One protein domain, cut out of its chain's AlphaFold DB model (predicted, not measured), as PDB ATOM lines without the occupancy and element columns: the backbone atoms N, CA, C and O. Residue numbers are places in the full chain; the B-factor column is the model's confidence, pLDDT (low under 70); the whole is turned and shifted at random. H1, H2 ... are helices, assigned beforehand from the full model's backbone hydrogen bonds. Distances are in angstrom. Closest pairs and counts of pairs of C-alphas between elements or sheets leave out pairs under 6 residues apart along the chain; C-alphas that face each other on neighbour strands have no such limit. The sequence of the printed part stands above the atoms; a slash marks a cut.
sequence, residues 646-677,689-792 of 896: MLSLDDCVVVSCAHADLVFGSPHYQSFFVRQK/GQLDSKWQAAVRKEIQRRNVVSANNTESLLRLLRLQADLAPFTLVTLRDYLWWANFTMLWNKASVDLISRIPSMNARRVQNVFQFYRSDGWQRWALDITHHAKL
ATOM      1  N   MET A 646      17.180 -29.828 -34.943       34.12
ATOM      2  CA  MET A 646      16.104 -30.495 -35.693       34.12
ATOM      3  C   MET A 646      15.693 -31.875 -35.147       34.12
ATOM      4  O   MET A 646      14.601 -32.340 -35.475       34.12
ATOM      5  N   LEU A 647      16.553 -32.547 -34.372       33.72
ATOM      6  CA  LEU A 647      16.366 -33.929 -33.898       33.72
ATOM      7  C   LEU A 647      16.295 -34.051 -32.367       33.72
ATOM      8  O   LEU A 647      16.522 -35.132 -31.822       33.72
ATOM      9  N   SER A 648      15.895 -32.977 -31.679       38.12
ATOM     10  CA  SER A 648      15.204 -33.092 -30.386       38.12
ATOM     11  C   SER A 648      14.103 -34.152 -30.525       38.12
ATOM     12  O   SER A 648      13.181 -33.993 -31.329       38.12
ATOM     13  N   LEU A 649      14.220 -35.273 -29.805       38.25
ATOM     14  CA  LEU A 649      13.301 -36.408 -29.964       38.25
ATOM     15  C   LEU A 649      11.863 -36.054 -29.550       38.25
ATOM     16  O   LEU A 649      10.923 -36.605 -30.120       38.25
ATOM     17  N   ASP A 650      11.698 -35.083 -28.650       38.53
ATOM     18  CA  ASP A 650      10.401 -34.548 -28.220       38.53
ATOM     19  C   ASP A 650       9.752 -33.627 -29.281       38.53
ATOM     20  O   ASP A 650       8.525 -33.565 -29.408       38.53
ATOM     21  N   ASP A 651      10.567 -32.957 -30.108       39.53
ATOM     22  CA  ASP A 651      10.118 -32.137 -31.244       39.53
ATOM     23  C   ASP A 651      10.011 -32.922 -32.564       39.53
ATOM     24  O   ASP A 651       9.454 -32.416 -33.546       39.53
ATOM     25  N   CYS A 652      10.523 -34.157 -32.613       40.47
ATOM     26  CA  CYS A 652      10.664 -34.959 -33.827       40.47
ATOM     27  C   CYS A 652       9.308 -35.453 -34.368       40.47
ATOM     28  O   CYS A 652       8.845 -36.566 -34.107       40.47
ATOM     29  N   VAL A 653       8.636 -34.607 -35.156       48.12
ATOM     30  CA  VAL A 653       7.315 -34.911 -35.723       48.12
ATOM     31  C   VAL A 653       7.411 -35.977 -36.824       48.12
ATOM     32  O   VAL A 653       7.597 -35.666 -38.001       48.12
ATOM     33  N   VAL A 654       7.199 -37.247 -36.470       53.62
ATOM     34  CA  VAL A 654       7.142 -38.367 -37.430       53.62
ATOM     35  C   VAL A 654       5.853 -38.308 -38.270       53.62
ATOM     36  O   VAL A 654       4.826 -38.926 -37.969       53.62
ATOM     37  N   VAL A 655       5.886 -37.545 -39.368       53.44
ATOM     38  CA  VAL A 655       4.742 -37.385 -40.282       53.44
ATOM     39  C   VAL A 655       4.593 -38.596 -41.211       53.44
ATOM     40  O   VAL A 655       5.000 -38.582 -42.370       53.44
ATOM     41  N   SER A 656       3.990 -39.668 -40.696       60.22
ATOM     42  CA  SER A 656       3.628 -40.837 -41.507       60.22
ATOM     43  C   SER A 656       2.674 -40.482 -42.662       60.22
ATOM     44  O   SER A 656       1.917 -39.511 -42.593       60.22
ATOM     45  N   CYS A 657       2.600 -41.329 -43.694       59.72
ATOM     46  CA  CYS A 657       1.611 -41.153 -44.767       59.72
ATOM     47  C   CYS A 657       0.160 -41.197 -44.281       59.72
ATOM     48  O   CYS A 657      -0.704 -40.651 -44.953       59.72
ATOM     49  N   ALA A 658      -0.130 -41.803 -43.123       64.69
ATOM     50  CA  ALA A 658      -1.469 -41.727 -42.547       64.69
ATOM     51  C   ALA A 658      -1.797 -40.284 -42.124       64.69
ATOM     52  O   ALA A 658      -2.914 -39.826 -42.339       64.69
ATOM     53  N   HIS A 659      -0.816 -39.535 -41.609       64.75
ATOM     54  CA  HIS A 659      -0.952 -38.101 -41.341       64.75
ATOM     55  C   HIS A 659      -1.066 -37.302 -42.653       64.75
ATOM     56  O   HIS A 659      -1.934 -36.435 -42.755       64.75
ATOM     57  N   ALA A 660      -0.288 -37.656 -43.684       64.06
ATOM     58  CA  ALA A 660      -0.409 -37.068 -45.022       64.06
ATOM     59  C   ALA A 660      -1.817 -37.263 -45.623       64.06
ATOM     60  O   ALA A 660      -2.457 -36.287 -46.005       64.06
ATOM     61  N   ASP A 661      -2.363 -38.483 -45.625       65.94
ATOM     62  CA  ASP A 661      -3.726 -38.766 -46.099       65.94
ATOM     63  C   ASP A 661      -4.808 -38.131 -45.200       65.94
ATOM     64  O   ASP A 661      -5.871 -37.732 -45.686       65.94
ATOM     65  N   LEU A 662      -4.553 -37.977 -43.895       68.62
ATOM     66  CA  LEU A 662      -5.477 -37.304 -42.978       68.62
ATOM     67  C   LEU A 662      -5.571 -35.793 -43.220       68.62
ATOM     68  O   LEU A 662      -6.657 -35.251 -43.012       68.62
ATOM     69  N   VAL A 663      -4.509 -35.112 -43.665       64.12
ATOM     70  CA  VAL A 663      -4.563 -33.675 -44.015       64.12
ATOM     71  C   VAL A 663      -4.884 -33.468 -45.504       64.12
ATOM     72  O   VAL A 663      -5.728 -32.638 -45.842       64.12
ATOM     73  N   PHE A 664      -4.255 -34.240 -46.393       64.81
ATOM     74  CA  PHE A 664      -4.190 -34.003 -47.844       64.81
ATOM     75  C   PHE A 664      -4.888 -35.077 -48.704       64.81
ATOM     76  O   PHE A 664      -5.109 -34.859 -49.896       64.81
ATOM     77  N   GLY A 665      -5.257 -36.225 -48.129       67.62
ATOM     78  CA  GLY A 665      -5.738 -37.406 -48.858       67.62
ATOM     79  C   GLY A 665      -7.025 -37.193 -49.659       67.62
ATOM     80  O   GLY A 665      -7.877 -36.365 -49.324       67.62
ATOM     81  N   SER A 666      -7.201 -37.963 -50.739       55.75
ATOM     82  CA  SER A 666      -8.169 -37.630 -51.806       55.75
ATOM     83  C   SER A 666      -9.641 -37.407 -51.382       55.75
ATOM     84  O   SER A 666     -10.261 -36.487 -51.930       55.75
ATOM     85  N   PRO A 667     -10.235 -38.125 -50.399       57.91
ATOM     86  CA  PRO A 667     -11.597 -37.830 -49.940       57.91
ATOM     87  C   PRO A 667     -11.671 -36.503 -49.176       57.91
ATOM     88  O   PRO A 667     -12.686 -35.805 -49.222       57.91
ATOM     89  N   HIS A 668     -10.591 -36.142 -48.479       57.88
ATOM     90  CA  HIS A 668     -10.488 -34.916 -47.702       57.88
ATOM     91  C   HIS A 668     -10.210 -33.712 -48.590       57.88
ATOM     92  O   HIS A 668     -10.951 -32.734 -48.487       57.88
ATOM     93  N   TYR A 669      -9.289 -33.844 -49.543       58.88
ATOM     94  CA  TYR A 669      -9.099 -32.924 -50.662       58.88
ATOM     95  C   TYR A 669     -10.438 -32.590 -51.355       58.88
ATOM     96  O   TYR A 669     -10.838 -31.427 -51.431       58.88
ATOM     97  N   GLN A 670     -11.219 -33.603 -51.759       54.34
ATOM     98  CA  GLN A 670     -12.553 -33.370 -52.334       54.34
ATOM     99  C   GLN A 670     -13.527 -32.697 -51.352       54.34
ATOM    100  O   GLN A 670     -14.314 -31.842 -51.756       54.34
ATOM    101  N   SER A 671     -13.502 -33.058 -50.065       55.50
ATOM    102  CA  SER A 671     -14.398 -32.457 -49.068       55.50
ATOM    103  C   SER A 671     -14.076 -30.995 -48.742       55.50
ATOM    104  O   SER A 671     -14.994 -30.243 -48.426       55.50
ATOM    105  N   PHE A 672     -12.806 -30.596 -48.825       55.50
ATOM    106  CA  PHE A 672     -12.336 -29.274 -48.418       55.50
ATOM    107  C   PHE A 672     -12.422 -28.261 -49.565       55.50
ATOM    108  O   PHE A 672     -12.924 -27.157 -49.355       55.50
ATOM    109  N   PHE A 673     -12.016 -28.661 -50.777       55.03
ATOM    110  CA  PHE A 673     -11.991 -27.795 -51.961       55.03
ATOM    111  C   PHE A 673     -13.279 -27.892 -52.789       55.03
ATOM    112  O   PHE A 673     -13.970 -26.898 -52.983       55.03
ATOM    113  N   VAL A 674     -13.685 -29.095 -53.211       50.22
ATOM    114  CA  VAL A 674     -14.795 -29.258 -54.179       50.22
ATOM    115  C   VAL A 674     -16.177 -28.954 -53.571       50.22
ATOM    116  O   VAL A 674     -17.121 -28.658 -54.303       50.22
ATOM    117  N   ARG A 675     -16.336 -29.018 -52.240       46.09
ATOM    118  CA  ARG A 675     -17.637 -28.788 -51.578       46.09
ATOM    119  C   ARG A 675     -17.868 -27.376 -51.052       46.09
ATOM    120  O   ARG A 675     -19.030 -27.010 -50.889       46.09
ATOM    121  N   GLN A 676     -16.829 -26.580 -50.799       48.12
ATOM    122  CA  GLN A 676     -17.002 -25.228 -50.258       48.12
ATOM    123  C   GLN A 676     -17.270 -24.207 -51.371       48.12
ATOM    124  O   GLN A 676     -16.461 -23.322 -51.644       48.12
ATOM    125  N   LYS A 677     -18.452 -24.321 -51.995       40.19
ATOM    126  CA  LYS A 677     -19.035 -23.256 -52.823       40.19
ATOM    127  C   LYS A 677     -19.170 -21.988 -51.972       40.19
ATOM    128  O   LYS A 677     -20.070 -21.910 -51.143       40.19
ATOM    129  N   GLY A 689      -6.081 -19.197 -56.262       48.12
ATOM    130  CA  GLY A 689      -5.154 -20.280 -56.548       48.12
ATOM    131  C   GLY A 689      -3.695 -19.842 -56.572       48.12
ATOM    132  O   GLY A 689      -2.929 -20.506 -57.248       48.12
ATOM    133  N   GLN A 690      -3.297 -18.764 -55.890       54.03
ATOM    134  CA  GLN A 690      -1.876 -18.529 -55.601       54.03
ATOM    135  C   GLN A 690      -1.503 -19.057 -54.211       54.03
ATOM    136  O   GLN A 690      -2.286 -18.949 -53.264       54.03
ATOM    137  N   LEU A 691      -0.307 -19.635 -54.084       61.75
ATOM    138  CA  LEU A 691       0.228 -20.205 -52.845       61.75
ATOM    139  C   LEU A 691       0.755 -19.118 -51.885       61.75
ATOM    140  O   LEU A 691       1.878 -19.180 -51.385       61.75
ATOM    141  N   ASP A 692      -0.066 -18.097 -51.635       61.69
ATOM    142  CA  ASP A 692       0.266 -16.991 -50.742       61.69
ATOM    143  C   ASP A 692       0.228 -17.395 -49.256       61.69
ATOM    144  O   ASP A 692      -0.172 -18.502 -48.883       61.69
ATOM    145  N   SER A 693       0.622 -16.481 -48.366       59.00
ATOM    146  CA  SER A 693       0.726 -16.733 -46.920       59.00
ATOM    147  C   SER A 693      -0.559 -17.247 -46.242       59.00
ATOM    148  O   SER A 693      -0.489 -17.765 -45.124       59.00
ATOM    149  N   LYS A 694      -1.729 -17.193 -46.900       68.56
ATOM    150  CA  LYS A 694      -2.985 -17.760 -46.385       68.56
ATOM    151  C   LYS A 694      -2.998 -19.296 -46.409       68.56
ATOM    152  O   LYS A 694      -3.758 -19.886 -45.635       68.56
ATOM    153  N   TRP A 695      -2.173 -19.965 -47.228       74.69
ATOM    154  CA  TRP A 695      -2.157 -21.438 -47.283       74.69
ATOM    155  C   TRP A 695      -1.765 -22.061 -45.940       74.69
ATOM    156  O   TRP A 695      -2.411 -23.005 -45.482       74.69
ATOM    157  N   GLN A 696      -0.770 -21.480 -45.264       83.06
ATOM    158  CA  GLN A 696      -0.280 -21.959 -43.970       83.06
ATOM    159  C   GLN A 696      -1.364 -21.840 -42.895       83.06
ATOM    160  O   GLN A 696      -1.545 -22.763 -42.108       83.06
ATOM    161  N   ALA A 697      -2.162 -20.768 -42.911       82.94
ATOM    162  CA  ALA A 697      -3.299 -20.609 -42.005       82.94
ATOM    163  C   ALA A 697      -4.410 -21.651 -42.256       82.94
ATOM    164  O   ALA A 697      -4.989 -22.179 -41.304       82.94
ATOM    165  N   ALA A 698      -4.688 -21.991 -43.521       78.56
ATOM    166  CA  ALA A 698      -5.652 -23.036 -43.873       78.56
ATOM    167  C   ALA A 698      -5.173 -24.437 -43.441       78.56
ATOM    168  O   ALA A 698      -5.946 -25.199 -42.856       78.56
ATOM    169  N   VAL A 699      -3.893 -24.754 -43.664       81.25
ATOM    170  CA  VAL A 699      -3.279 -26.031 -43.262       81.25
ATOM    171  C   VAL A 699      -3.163 -26.138 -41.736       81.25
ATOM    172  O   VAL A 699      -3.585 -27.152 -41.183       81.25
ATOM    173  N   ARG A 700      -2.729 -25.077 -41.033       87.50
ATOM    174  CA  ARG A 700      -2.726 -24.981 -39.556       87.50
ATOM    175  C   ARG A 700      -4.105 -25.312 -38.981       87.50
ATOM    176  O   ARG A 700      -4.219 -26.131 -38.070       87.50
ATOM    177  N   LYS A 701      -5.161 -24.733 -39.560       84.69
ATOM    178  CA  LYS A 701      -6.549 -24.959 -39.137       84.69
ATOM    179  C   LYS A 701      -7.006 -26.406 -39.339       84.69
ATOM    180  O   LYS A 701      -7.713 -26.922 -38.479       84.69
ATOM    181  N   GLU A 702      -6.617 -27.081 -40.425       80.31
ATOM    182  CA  GLU A 702      -6.940 -28.506 -40.614       80.31
ATOM    183  C   GLU A 702      -6.131 -29.428 -39.694       80.31
ATOM    184  O   GLU A 702      -6.716 -30.363 -39.148       80.31
ATOM    185  N   ILE A 703      -4.838 -29.150 -39.474       83.81
ATOM    186  CA  ILE A 703      -3.986 -29.877 -38.515       83.81
ATOM    187  C   ILE A 703      -4.632 -29.854 -37.124       83.81
ATOM    188  O   ILE A 703      -4.879 -30.910 -36.541       83.81
ATOM    189  N   GLN A 704      -4.988 -28.658 -36.643       87.44
ATOM    190  CA  GLN A 704      -5.624 -28.451 -35.340       87.44
ATOM    191  C   GLN A 704      -7.031 -29.068 -35.280       87.44
ATOM    192  O   GLN A 704      -7.335 -29.815 -34.355       87.44
ATOM    193  N   ARG A 705      -7.891 -28.836 -36.286       86.12
ATOM    194  CA  ARG A 705      -9.274 -29.364 -36.313       86.12
ATOM    195  C   ARG A 705      -9.338 -30.895 -36.333       86.12
ATOM    196  O   ARG A 705     -10.349 -31.467 -35.927       86.12
ATOM    197  N   ARG A 706      -8.298 -31.556 -36.843       82.38
ATOM    198  CA  ARG A 706      -8.182 -33.021 -36.908       82.38
ATOM    199  C   ARG A 706      -7.306 -33.609 -35.800       82.38
ATOM    200  O   ARG A 706      -7.257 -34.830 -35.700       82.38
ATOM    201  N   ASN A 707      -6.644 -32.767 -35.001       87.69
ATOM    202  CA  ASN A 707      -5.659 -33.150 -33.987       87.69
ATOM    203  C   ASN A 707      -4.574 -34.099 -34.545       87.69
ATOM    204  O   ASN A 707      -4.286 -35.137 -33.955       87.69
ATOM    205  N   VAL A 708      -4.026 -33.771 -35.727       81.56
ATOM    206  CA  VAL A 708      -3.024 -34.615 -36.427       81.56
ATOM    207  C   VAL A 708      -1.683 -34.624 -35.696       81.56
ATOM    208  O   VAL A 708      -0.978 -35.625 -35.694       81.56
ATOM    209  N   VAL A 709      -1.358 -33.501 -35.060       85.75
ATOM    210  CA  VAL A 709      -0.295 -33.343 -34.067       85.75
ATOM    211  C   VAL A 709      -0.837 -32.465 -32.938       85.75
ATOM    212  O   VAL A 709      -1.909 -31.867 -33.078       85.75
ATOM    213  N   SER A 710      -0.108 -32.378 -31.825       88.00
ATOM    214  CA  SER A 710      -0.451 -31.474 -30.722       88.00
ATOM    215  C   SER A 710      -0.473 -30.002 -31.178       88.00
ATOM    216  O   SER A 710       0.103 -29.631 -32.208       88.00
ATOM    217  N   ALA A 711      -1.100 -29.128 -30.386       84.88
ATOM    218  CA  ALA A 711      -1.067 -27.688 -30.641       84.88
ATOM    219  C   ALA A 711       0.373 -27.133 -30.672       84.88
ATOM    220  O   ALA A 711       0.670 -26.283 -31.506       84.88
ATOM    221  N   ASN A 712       1.263 -27.667 -29.829       88.00
ATOM    222  CA  ASN A 712       2.669 -27.268 -29.737       88.00
ATOM    223  C   ASN A 712       3.431 -27.671 -31.015       88.00
ATOM    224  O   ASN A 712       3.986 -26.827 -31.714       88.00
ATOM    225  N   ASN A 713       3.357 -28.951 -31.391       86.06
ATOM    226  CA  ASN A 713       4.072 -29.518 -32.540       86.06
ATOM    227  C   ASN A 713       3.455 -29.095 -33.896       86.06
ATOM    228  O   ASN A 713       3.995 -29.422 -34.955       86.06
ATOM    229  N   THR A 714       2.335 -28.357 -33.892       87.25
ATOM    230  CA  THR A 714       1.701 -27.808 -35.102       87.25
ATOM    231  C   THR A 714       2.634 -26.852 -35.850       87.25
ATOM    232  O   THR A 714       2.652 -26.875 -37.079       87.25
ATOM    233  N   GLU A 715       3.427 -26.036 -35.147       88.06
ATOM    234  CA  GLU A 715       4.324 -25.084 -35.814       88.06
ATOM    235  C   GLU A 715       5.571 -25.771 -36.385       88.06
ATOM    236  O   GLU A 715       5.959 -25.485 -37.517       88.06
ATOM    237  N   SER A 716       6.125 -26.764 -35.680       85.06
ATOM    238  CA  SER A 716       7.190 -27.641 -36.191       85.06
ATOM    239  C   SER A 716       6.740 -28.381 -37.459       85.06
ATOM    240  O   SER A 716       7.456 -28.396 -38.461       85.06
ATOM    241  N   LEU A 717       5.504 -28.899 -37.475       84.06
ATOM    242  CA  LEU A 717       4.899 -29.495 -38.671       84.06
ATOM    243  C   LEU A 717       4.748 -28.476 -39.813       84.06
ATOM    244  O   LEU A 717       5.049 -28.803 -40.959       84.06
ATOM    245  N   LEU A 718       4.329 -27.239 -39.538       85.19
ATOM    246  CA  LEU A 718       4.230 -26.192 -40.564       85.19
ATOM    247  C   LEU A 718       5.602 -25.755 -41.097       85.19
ATOM    248  O   LEU A 718       5.715 -25.495 -42.294       85.19
ATOM    249  N   ARG A 719       6.648 -25.736 -40.262       85.00
ATOM    250  CA  ARG A 719       8.039 -25.476 -40.672       85.00
ATOM    251  C   ARG A 719       8.554 -26.578 -41.607       85.00
ATOM    252  O   ARG A 719       9.106 -26.262 -42.657       85.00
ATOM    253  N   LEU A 720       8.289 -27.850 -41.289       82.56
ATOM    254  CA  LEU A 720       8.607 -29.001 -42.150       82.56
ATOM    255  C   LEU A 720       7.821 -28.984 -43.472       82.56
ATOM    256  O   LEU A 720       8.394 -29.200 -44.537       82.56
ATOM    257  N   LEU A 721       6.518 -28.693 -43.425       82.44
ATOM    258  CA  LEU A 721       5.664 -28.583 -44.612       82.44
ATOM    259  C   LEU A 721       6.056 -27.406 -45.513       82.44
ATOM    260  O   LEU A 721       5.998 -27.516 -46.737       82.44
ATOM    261  N   ARG A 722       6.494 -26.290 -44.921       84.38
ATOM    262  CA  ARG A 722       7.068 -25.163 -45.656       84.38
ATOM    263  C   ARG A 722       8.388 -25.551 -46.318       84.38
ATOM    264  O   ARG A 722       8.527 -25.320 -47.508       84.38
ATOM    265  N   LEU A 723       9.298 -26.212 -45.601       81.75
ATOM    266  CA  LEU A 723      10.543 -26.723 -46.185       81.75
ATOM    267  C   LEU A 723      10.271 -27.694 -47.349       81.75
ATOM    268  O   LEU A 723      10.948 -27.627 -48.367       81.75
ATOM    269  N   GLN A 724       9.246 -28.549 -47.253       81.75
ATOM    270  CA  GLN A 724       8.817 -29.378 -48.387       81.75
ATOM    271  C   GLN A 724       8.307 -28.540 -49.568       81.75
ATOM    272  O   GLN A 724       8.627 -28.873 -50.707       81.75
ATOM    273  N   ALA A 725       7.547 -27.467 -49.325       84.12
ATOM    274  CA  ALA A 725       7.091 -26.552 -50.376       84.12
ATOM    275  C   ALA A 725       8.263 -25.828 -51.065       84.12
ATOM    276  O   ALA A 725       8.321 -25.785 -52.291       84.12
ATOM    277  N   ASP A 726       9.210 -25.325 -50.273       81.56
ATOM    278  CA  ASP A 726      10.400 -24.601 -50.734       81.56
ATOM    279  C   ASP A 726      11.393 -25.529 -51.485       81.56
ATOM    280  O   ASP A 726      12.206 -25.058 -52.276       81.56
ATOM    281  N   LEU A 727      11.297 -26.854 -51.287       81.94
ATOM    282  CA  LEU A 727      12.057 -27.900 -51.993       81.94
ATOM    283  C   LEU A 727      11.348 -28.474 -53.241       81.94
ATOM    284  O   LEU A 727      11.781 -29.500 -53.775       81.94
ATOM    285  N   ALA A 728      10.257 -27.866 -53.717       84.62
ATOM    286  CA  ALA A 728       9.594 -28.311 -54.942       84.62
ATOM    287  C   ALA A 728      10.451 -28.025 -56.199       84.62
ATOM    288  O   ALA A 728      10.848 -26.879 -56.410       84.62
ATOM    289  N   PRO A 729      10.685 -29.008 -57.097       81.25
ATOM    290  CA  PRO A 729      11.446 -28.801 -58.338       81.25
ATOM    291  C   PRO A 729      10.661 -28.034 -59.425       81.25
ATOM    292  O   PRO A 729      11.091 -27.943 -60.571       81.25
ATOM    293  N   PHE A 730       9.493 -27.492 -59.077       81.50
ATOM    294  CA  PHE A 730       8.608 -26.703 -59.924       81.50
ATOM    295  C   PHE A 730       7.897 -25.668 -59.048       81.50
ATOM    296  O   PHE A 730       7.643 -25.912 -57.867       81.50
ATOM    297  N   THR A 731       7.554 -24.508 -59.611       82.06
ATOM    298  CA  THR A 731       6.842 -23.467 -58.863       82.06
ATOM    299  C   THR A 731       5.471 -23.978 -58.426       82.06
ATOM    300  O   THR A 731       4.601 -24.235 -59.259       82.06
ATOM    301  N   LEU A 732       5.258 -24.087 -57.114       81.38
ATOM    302  CA  LEU A 732       3.956 -24.404 -56.536       81.38
ATOM    303  C   LEU A 732       3.035 -23.186 -56.661       81.38
ATOM    304  O   LEU A 732       2.899 -22.398 -55.728       81.38
ATOM    305  N   VAL A 733       2.433 -23.007 -57.839       81.69
ATOM    306  CA  VAL A 733       1.533 -21.877 -58.100       81.69
ATOM    307  C   VAL A 733       0.299 -21.988 -57.217       81.69
ATOM    308  O   VAL A 733      -0.022 -21.030 -56.521       81.69
ATOM    309  N   THR A 734      -0.373 -23.142 -57.202       77.75
ATOM    310  CA  THR A 734      -1.658 -23.312 -56.521       77.75
ATOM    311  C   THR A 734      -1.576 -24.177 -55.263       77.75
ATOM    312  O   THR A 734      -0.733 -25.065 -55.114       77.75
ATOM    313  N   LEU A 735      -2.555 -23.997 -54.370       71.19
ATOM    314  CA  LEU A 735      -2.764 -24.881 -53.220       71.19
ATOM    315  C   LEU A 735      -3.026 -26.339 -53.647       71.19
ATOM    316  O   LEU A 735      -2.673 -27.258 -52.916       71.19
ATOM    317  N   ARG A 736      -3.570 -26.589 -54.848       76.25
ATOM    318  CA  ARG A 736      -3.673 -27.947 -55.406       76.25
ATOM    319  C   ARG A 736      -2.295 -28.553 -55.674       76.25
ATOM    320  O   ARG A 736      -2.105 -29.732 -55.380       76.25
ATOM    321  N   ASP A 737      -1.367 -27.766 -56.202       78.81
ATOM    322  CA  ASP A 737      -0.029 -28.231 -56.579       78.81
ATOM    323  C   ASP A 737       0.793 -28.539 -55.330       78.81
ATOM    324  O   ASP A 737       1.369 -29.618 -55.229       78.81
ATOM    325  N   TYR A 738       0.735 -27.659 -54.323       82.19
ATOM    326  CA  TYR A 738       1.310 -27.921 -53.001       82.19
ATOM    327  C   TYR A 738       0.715 -29.177 -52.341       82.19
ATOM    328  O   TYR A 738       1.459 -29.989 -51.800       82.19
ATOM    329  N   LEU A 739      -0.606 -29.384 -52.392       77.81
ATOM    330  CA  LEU A 739      -1.241 -30.562 -51.781       77.81
ATOM    331  C   LEU A 739      -0.889 -31.863 -52.504       77.81
ATOM    332  O   LEU A 739      -0.732 -32.901 -51.861       77.81
ATOM    333  N   TRP A 740      -0.761 -31.814 -53.831       82.88
ATOM    334  CA  TRP A 740      -0.244 -32.931 -54.612       82.88
ATOM    335  C   TRP A 740       1.219 -33.207 -54.249       82.88
ATOM    336  O   TRP A 740       1.550 -34.349 -53.941       82.88
ATOM    337  N   TRP A 741       2.055 -32.167 -54.199       84.88
ATOM    338  CA  TRP A 741       3.479 -32.259 -53.883       84.88
ATOM    339  C   TRP A 741       3.744 -32.781 -52.469       84.88
ATOM    340  O   TRP A 741       4.488 -33.741 -52.317       84.88
ATOM    341  N   ALA A 742       3.101 -32.221 -51.442       81.75
ATOM    342  CA  ALA A 742       3.258 -32.655 -50.055       81.75
ATOM    343  C   ALA A 742       2.787 -34.106 -49.854       81.75
ATOM    344  O   ALA A 742       3.455 -34.891 -49.187       81.75
ATOM    345  N   ASN A 743       1.675 -34.512 -50.480       81.56
ATOM    346  CA  ASN A 743       1.250 -35.911 -50.432       81.56
ATOM    347  C   ASN A 743       2.243 -36.830 -51.170       81.56
ATOM    348  O   ASN A 743       2.597 -37.895 -50.672       81.56
ATOM    349  N   PHE A 744       2.737 -36.404 -52.336       83.12
ATOM    350  CA  PHE A 744       3.721 -37.134 -53.136       83.12
ATOM    351  C   PHE A 744       5.058 -37.315 -52.395       83.12
ATOM    352  O   PHE A 744       5.538 -38.443 -52.288       83.12
ATOM    353  N   THR A 745       5.631 -36.254 -51.819       81.56
ATOM    354  CA  THR A 745       6.886 -36.329 -51.052       81.56
ATOM    355  C   THR A 745       6.723 -37.111 -49.756       81.56
ATOM    356  O   THR A 745       7.606 -37.890 -49.416       81.56
ATOM    357  N   MET A 746       5.595 -36.995 -49.048       79.00
ATOM    358  CA  MET A 746       5.344 -37.799 -47.845       79.00
ATOM    359  C   MET A 746       5.173 -39.289 -48.159       79.00
ATOM    360  O   MET A 746       5.711 -40.128 -47.433       79.00
ATOM    361  N   LEU A 747       4.481 -39.636 -49.250       79.62
ATOM    362  CA  LEU A 747       4.393 -41.016 -49.742       79.62
ATOM    363  C   LEU A 747       5.770 -41.563 -50.143       79.62
ATOM    364  O   LEU A 747       6.101 -42.690 -49.773       79.62
ATOM    365  N   TRP A 748       6.603 -40.769 -50.823       77.88
ATOM    366  CA  TRP A 748       7.949 -41.192 -51.219       77.88
ATOM    367  C   TRP A 748       8.964 -41.231 -50.081       77.88
ATOM    368  O   TRP A 748       9.795 -42.136 -50.065       77.88
ATOM    369  N   ASN A 749       8.874 -40.347 -49.088       75.75
ATOM    370  CA  ASN A 749       9.702 -40.423 -47.886       75.75
ATOM    371  C   ASN A 749       9.423 -41.725 -47.126       75.75
ATOM    372  O   ASN A 749      10.367 -42.433 -46.778       75.75
ATOM    373  N   LYS A 750       8.148 -42.113 -46.955       79.50
ATOM    374  CA  LYS A 750       7.837 -43.434 -46.397       79.50
ATOM    375  C   LYS A 750       8.320 -44.561 -47.301       79.50
ATOM    376  O   LYS A 750       8.964 -45.462 -46.793       79.50
ATOM    377  N   ALA A 751       8.051 -44.532 -48.606       77.81
ATOM    378  CA  ALA A 751       8.497 -45.606 -49.498       77.81
ATOM    379  C   ALA A 751      10.034 -45.762 -49.497       77.81
ATOM    380  O   ALA A 751      10.538 -46.876 -49.595       77.81
ATOM    381  N   SER A 752      10.771 -44.663 -49.308       75.50
ATOM    382  CA  SER A 752      12.225 -44.663 -49.105       75.50
ATOM    383  C   SER A 752      12.616 -45.327 -47.784       75.50
ATOM    384  O   SER A 752      13.490 -46.184 -47.791       75.50
ATOM    385  N   VAL A 753      11.959 -44.989 -46.668       75.19
ATOM    386  CA  VAL A 753      12.206 -45.594 -45.341       75.19
ATOM    387  C   VAL A 753      11.797 -47.073 -45.296       75.19
ATOM    388  O   VAL A 753      12.543 -47.902 -44.776       75.19
ATOM    389  N   ASP A 754      10.659 -47.434 -45.889       78.31
ATOM    390  CA  ASP A 754      10.181 -48.813 -46.035       78.31
ATOM    391  C   ASP A 754      11.136 -49.642 -46.915       78.31
ATOM    392  O   ASP A 754      11.322 -50.826 -46.658       78.31
ATOM    393  N   LEU A 755      11.764 -49.047 -47.938       76.75
ATOM    394  CA  LEU A 755      12.779 -49.715 -48.760       76.75
ATOM    395  C   LEU A 755      14.131 -49.808 -48.035       76.75
ATOM    396  O   LEU A 755      14.783 -50.846 -48.088       76.75
ATOM    397  N   ILE A 756      14.528 -48.753 -47.318       79.12
ATOM    398  CA  ILE A 756      15.765 -48.696 -46.529       79.12
ATOM    399  C   ILE A 756      15.760 -49.744 -45.414       79.12
ATOM    400  O   ILE A 756      16.701 -50.527 -45.312       79.12
ATOM    401  N   SER A 757      14.677 -49.823 -44.641       79.94
ATOM    402  CA  SER A 757      14.519 -50.792 -43.544       79.94
ATOM    403  C   SER A 757      14.409 -52.254 -44.004       79.94
ATOM    404  O   SER A 757      14.614 -53.160 -43.201       79.94
ATOM    405  N   ARG A 758      14.122 -52.504 -45.290       82.25
ATOM    406  CA  ARG A 758      14.038 -53.852 -45.887       82.25
ATOM    407  C   ARG A 758      15.342 -54.360 -46.500       82.25
ATOM    408  O   ARG A 758      15.368 -55.493 -46.969       82.25
ATOM    409  N   ILE A 759      16.401 -53.553 -46.537       80.50
ATOM    410  CA  ILE A 759      17.700 -53.932 -47.107       80.50
ATOM    411  C   ILE A 759      18.676 -54.165 -45.941       80.50
ATOM    412  O   ILE A 759      19.182 -53.189 -45.388       80.50
ATOM    413  N   PRO A 760      18.985 -55.425 -45.558       78.06
ATOM    414  CA  PRO A 760      19.718 -55.713 -44.315       78.06
ATOM    415  C   PRO A 760      21.152 -55.169 -44.274       78.06
ATOM    416  O   PRO A 760      21.716 -54.991 -43.205       78.06
ATOM    417  N   SER A 761      21.744 -54.899 -45.440       86.00
ATOM    418  CA  SER A 761      23.076 -54.297 -45.600       86.00
ATOM    419  C   SER A 761      22.979 -52.887 -46.199       86.00
ATOM    420  O   SER A 761      23.578 -52.572 -47.232       86.00
ATOM    421  N   MET A 762      22.155 -52.027 -45.601       83.31
ATOM    422  CA  MET A 762      22.029 -50.633 -46.024       83.31
ATOM    423  C   MET A 762      23.248 -49.813 -45.570       83.31
ATOM    424  O   MET A 762      23.382 -49.483 -44.400       83.31
ATOM    425  N   ASN A 763      24.127 -49.465 -46.513       84.38
ATOM    426  CA  ASN A 763      25.293 -48.607 -46.277       84.38
ATOM    427  C   ASN A 763      25.081 -47.195 -46.852       84.38
ATOM    428  O   ASN A 763      24.190 -46.983 -47.678       84.38
ATOM    429  N   ALA A 764      25.919 -46.230 -46.457       77.56
ATOM    430  CA  ALA A 764      25.780 -44.822 -46.848       77.56
ATOM    431  C   ALA A 764      25.644 -44.614 -48.371       77.56
ATOM    432  O   ALA A 764      24.794 -43.846 -48.816       77.56
ATOM    433  N   ARG A 765      26.402 -45.365 -49.187       78.19
ATOM    434  CA  ARG A 765      26.306 -45.328 -50.658       78.19
ATOM    435  C   ARG A 765      24.947 -45.821 -51.167       78.19
ATOM    436  O   ARG A 765      24.388 -45.223 -52.080       78.19
ATOM    437  N   ARG A 766      24.382 -46.884 -50.584       75.19
ATOM    438  CA  ARG A 766      23.035 -47.371 -50.930       75.19
ATOM    439  C   ARG A 766      21.947 -46.380 -50.495       75.19
ATOM    440  O   ARG A 766      21.059 -46.108 -51.299       75.19
ATOM    441  N   VAL A 767      22.057 -45.771 -49.309       73.50
ATOM    442  CA  VAL A 767      21.150 -44.692 -48.856       73.50
ATOM    443  C   VAL A 767      21.193 -43.519 -49.840       73.50
ATOM    444  O   VAL A 767      20.156 -43.047 -50.307       73.50
ATOM    445  N   GLN A 768      22.400 -43.087 -50.213       71.31
ATOM    446  CA  GLN A 768      22.613 -42.000 -51.161       71.31
ATOM    447  C   GLN A 768      22.049 -42.332 -52.550       71.31
ATOM    448  O   GLN A 768      21.377 -41.484 -53.128       71.31
ATOM    449  N   ASN A 769      22.229 -43.559 -53.054       73.62
ATOM    450  CA  ASN A 769      21.643 -44.007 -54.322       73.62
ATOM    451  C   ASN A 769      20.102 -43.981 -54.299       73.62
ATOM    452  O   ASN A 769      19.488 -43.557 -55.278       73.62
ATOM    453  N   VAL A 770      19.468 -44.393 -53.193       71.56
ATOM    454  CA  VAL A 770      18.001 -44.332 -53.030       71.56
ATOM    455  C   VAL A 770      17.520 -42.879 -53.098       71.56
ATOM    456  O   VAL A 770      16.623 -42.567 -53.881       71.56
ATOM    457  N   PHE A 771      18.158 -41.958 -52.369       66.88
ATOM    458  CA  PHE A 771      17.821 -40.532 -52.458       66.88
ATOM    459  C   PHE A 771      18.177 -39.898 -53.816       66.88
ATOM    460  O   PHE A 771      17.466 -39.002 -54.266       66.88
ATOM    461  N   GLN A 772      19.236 -40.351 -54.495       59.81
ATOM    462  CA  GLN A 772      19.604 -39.883 -55.836       59.81
ATOM    463  C   GLN A 772      18.600 -40.325 -56.902       59.81
ATOM    464  O   GLN A 772      18.277 -39.523 -57.773       59.81
ATOM    465  N   PHE A 773      18.044 -41.539 -56.821       62.72
ATOM    466  CA  PHE A 773      16.996 -41.994 -57.739       62.72
ATOM    467  C   PHE A 773      15.787 -41.041 -57.719       62.72
ATOM    468  O   PHE A 773      15.390 -40.534 -58.769       62.72
ATOM    469  N   TYR A 774      15.297 -40.686 -56.527       60.53
ATOM    470  CA  TYR A 774      14.204 -39.716 -56.344       60.53
ATOM    471  C   TYR A 774      14.605 -38.248 -56.604       60.53
ATOM    472  O   TYR A 774      13.750 -37.367 -56.690       60.53
ATOM    473  N   ARG A 775      15.902 -37.956 -56.764       66.50
ATOM    474  CA  ARG A 775      16.414 -36.655 -57.230       66.50
ATOM    475  C   ARG A 775      16.768 -36.636 -58.721       66.50
ATOM    476  O   ARG A 775      17.125 -35.578 -59.221       66.50
ATOM    477  N   SER A 776      16.681 -37.764 -59.426       71.81
ATOM    478  CA  SER A 776      17.111 -37.855 -60.822       71.81
ATOM    479  C   SER A 776      16.134 -37.160 -61.774       71.81
ATOM    480  O   SER A 776      14.918 -37.326 -61.660       71.81
ATOM    481  N   ASP A 777      16.668 -36.439 -62.762       70.81
ATOM    482  CA  ASP A 777      15.901 -35.787 -63.829       70.81
ATOM    483  C   ASP A 777      14.863 -36.710 -64.473       70.81
ATOM    484  O   ASP A 777      13.714 -36.320 -64.656       70.81
ATOM    485  N   GLY A 778      15.249 -37.947 -64.801       73.88
ATOM    486  CA  GLY A 778      14.351 -38.919 -65.427       73.88
ATOM    487  C   GLY A 778      13.142 -39.253 -64.550       73.88
ATOM    488  O   GLY A 778      12.015 -39.295 -65.043       73.88
ATOM    489  N   TRP A 779      13.352 -39.420 -63.240       68.69
ATOM    490  CA  TRP A 779      12.272 -39.690 -62.294       68.69
ATOM    491  C   TRP A 779      11.425 -38.449 -61.997       68.69
ATOM    492  O   TRP A 779      10.201 -38.553 -61.943       68.69
ATOM    493  N   GLN A 780      12.036 -37.266 -61.864       66.31
ATOM    494  CA  GLN A 780      11.294 -36.014 -61.676       66.31
ATOM    495  C   GLN A 780      10.411 -35.704 -62.891       66.31
ATOM    496  O   GLN A 780       9.225 -35.424 -62.732       66.31
ATOM    497  N   ARG A 781      10.946 -35.843 -64.111       70.19
ATOM    498  CA  ARG A 781      10.181 -35.696 -65.360       70.19
ATOM    499  C   ARG A 781       9.063 -36.737 -65.458       70.19
ATOM    500  O   ARG A 781       7.952 -36.375 -65.823       70.19
ATOM    501  N   TRP A 782       9.309 -37.993 -65.071       72.44
ATOM    502  CA  TRP A 782       8.262 -39.021 -64.989       72.44
ATOM    503  C   TRP A 782       7.166 -38.657 -63.979       72.44
ATOM    504  O   TRP A 782       5.989 -38.814 -64.276       72.44
ATOM    505  N   ALA A 783       7.521 -38.137 -62.804       63.94
ATOM    506  CA  ALA A 783       6.560 -37.769 -61.766       63.94
ATOM    507  C   ALA A 783       5.697 -36.546 -62.129       63.94
ATOM    508  O   ALA A 783       4.540 -36.473 -61.706       63.94
ATOM    509  N   LEU A 784       6.268 -35.603 -62.884       61.66
ATOM    510  CA  LEU A 784       5.652 -34.332 -63.289       61.66
ATOM    511  C   LEU A 784       5.005 -34.370 -64.684       61.66
ATOM    512  O   LEU A 784       4.288 -33.438 -65.045       61.66
ATOM    513  N   ASP A 785       5.230 -35.435 -65.457       68.56
ATOM    514  CA  ASP A 785       4.591 -35.703 -66.749       68.56
ATOM    515  C   ASP A 785       3.069 -35.501 -66.652       68.56
ATOM    516  O   ASP A 785       2.378 -36.195 -65.905       68.56
ATOM    517  N   ILE A 786       2.533 -34.568 -67.445       51.91
ATOM    518  CA  ILE A 786       1.111 -34.186 -67.461       51.91
ATOM    519  C   ILE A 786       0.183 -35.392 -67.714       51.91
ATOM    520  O   ILE A 786      -0.956 -35.405 -67.232       51.91
ATOM    521  N   THR A 787       0.654 -36.469 -68.360       53.81
ATOM    522  CA  THR A 787      -0.133 -37.708 -68.487       53.81
ATOM    523  C   THR A 787      -0.402 -38.400 -67.140       53.81
ATOM    524  O   THR A 787      -1.336 -39.202 -67.042       53.81
ATOM    525  N   HIS A 788       0.306 -38.058 -66.052       52.91
ATOM    526  CA  HIS A 788      -0.018 -38.517 -64.693       52.91
ATOM    527  C   HIS A 788      -1.420 -38.104 -64.235       52.91
ATOM    528  O   HIS A 788      -1.996 -38.786 -63.385       52.91
ATOM    529  N   HIS A 789      -2.041 -37.086 -64.838       45.22
ATOM    530  CA  HIS A 789      -3.458 -36.794 -64.610       45.22
ATOM    531  C   HIS A 789      -4.386 -37.960 -65.005       45.22
ATOM    532  O   HIS A 789      -5.434 -38.120 -64.387       45.22
ATOM    533  N   ALA A 790      -3.993 -38.810 -65.963       43.44
ATOM    534  CA  ALA A 790      -4.696 -40.051 -66.304       43.44
ATOM    535  C   ALA A 790      -4.277 -41.251 -65.426       43.44
ATOM    536  O   ALA A 790      -5.053 -42.193 -65.258       43.44
ATOM    537  N   LYS A 791      -3.066 -41.219 -64.846       42.94
ATOM    538  CA  LYS A 791      -2.533 -42.263 -63.943       42.94
ATOM    539  C   LYS A 791      -3.055 -42.108 -62.503       42.94
ATOM    540  O   LYS A 791      -3.188 -43.102 -61.786       42.94
ATOM    541  N   LEU A 792      -3.436 -40.890 -62.095       43.47
ATOM    542  CA  LEU A 792      -4.316 -40.651 -60.950       43.47
ATOM    543  C   LEU A 792      -5.627 -41.415 -61.179       43.47
ATOM    544  O   LEU A 792      -6.465 -41.007 -61.979       43.47
TER     545      LEU A 792
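What this domain is: This is residues 646 to 677 and 689 to 792 of the 896 residues of an uncharacterized protein of Hondaea fermentalgiana (UniProt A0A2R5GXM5). A long helix, H5, is the spine of this model: H1 lies beside it, running opposite ways, and the helical hairpin of H3 and H4 packs on this pair, H3 on H1 and H4 with its residues 721 to 725 on residues 738 to 745 of H5, about perpendicular to it. Beyond the end of H5 the chain folds back as H6, then leads through H7 to H8, and residues 785 to 792 stick out. The printed part has 136 residues, with eight named helices, H1 to H8 in chain order, and no named strand: all helix. It is compact, with a radius of gyration of the C-alphas of 16.0 A and spans of 51 by 41 by 24 A.

How they stand to each other: The hub is H5, residues 735 to 756. It touches H1, residues 657 to 664, at a shallow tilt of 1 degree, opposite ways; the closest C-alphas, of Cys 657 and Leu 747, are 5.7 A apart. Residues 738 to 745 of H5 touch residues 721 to 725 of H4, residues 713 to 726, about perpendicular at 81 degrees; the closest C-alphas, of Ala 725 and Tyr 738, are 6.5 A apart. H3, residues 694 to 706, touches H1 at a steep tilt of 58 degrees, the closest C-alphas being Val 663 and Glu 702, 6.6 A. H3 and H4 form a hairpin, with the C-alphas of Arg 700 and Thr 714 closest, 6.9 A. H5 and H6, residues 764 to 773, form a hairpin that only just touches, with 3 pairs of C-alphas within 8 A; the closest are Ser 752 and Val 770, 7.0 A. H2, residues 666 to 674, is near H5. H7, residues 777 to 784, and H8, residues 788 to 791, meet only through their link. Every O i to N i+4 pair is within hydrogen-bond range in H1 to H7; H8 is too short for one.

Where its parts are: H5 is 30.9 A long, from C-alpha 735 at (-2.764, -24.881, -53.220) to C-alpha 756 at (15.765, -48.696, -46.529). H4 measures 19.9 A, H3 18.7 A and H6 14.3 A. H8 ends at C-alpha 791, (-2.533, -42.263, -63.943).

The domain as a whole: The C-alphas of Lys 677 and Ser 761, the two farthest apart, are 52.8 A apart. Residues 678 to 688 are not printed, and C-alphas 677 and 689 are 14.7 A apart across this cut. Of the links that are printed whole, none is long. The mean pLDDT of the printed part is 70.3; 55 residues are under 70, among them 646 to 677 and 783 to 792.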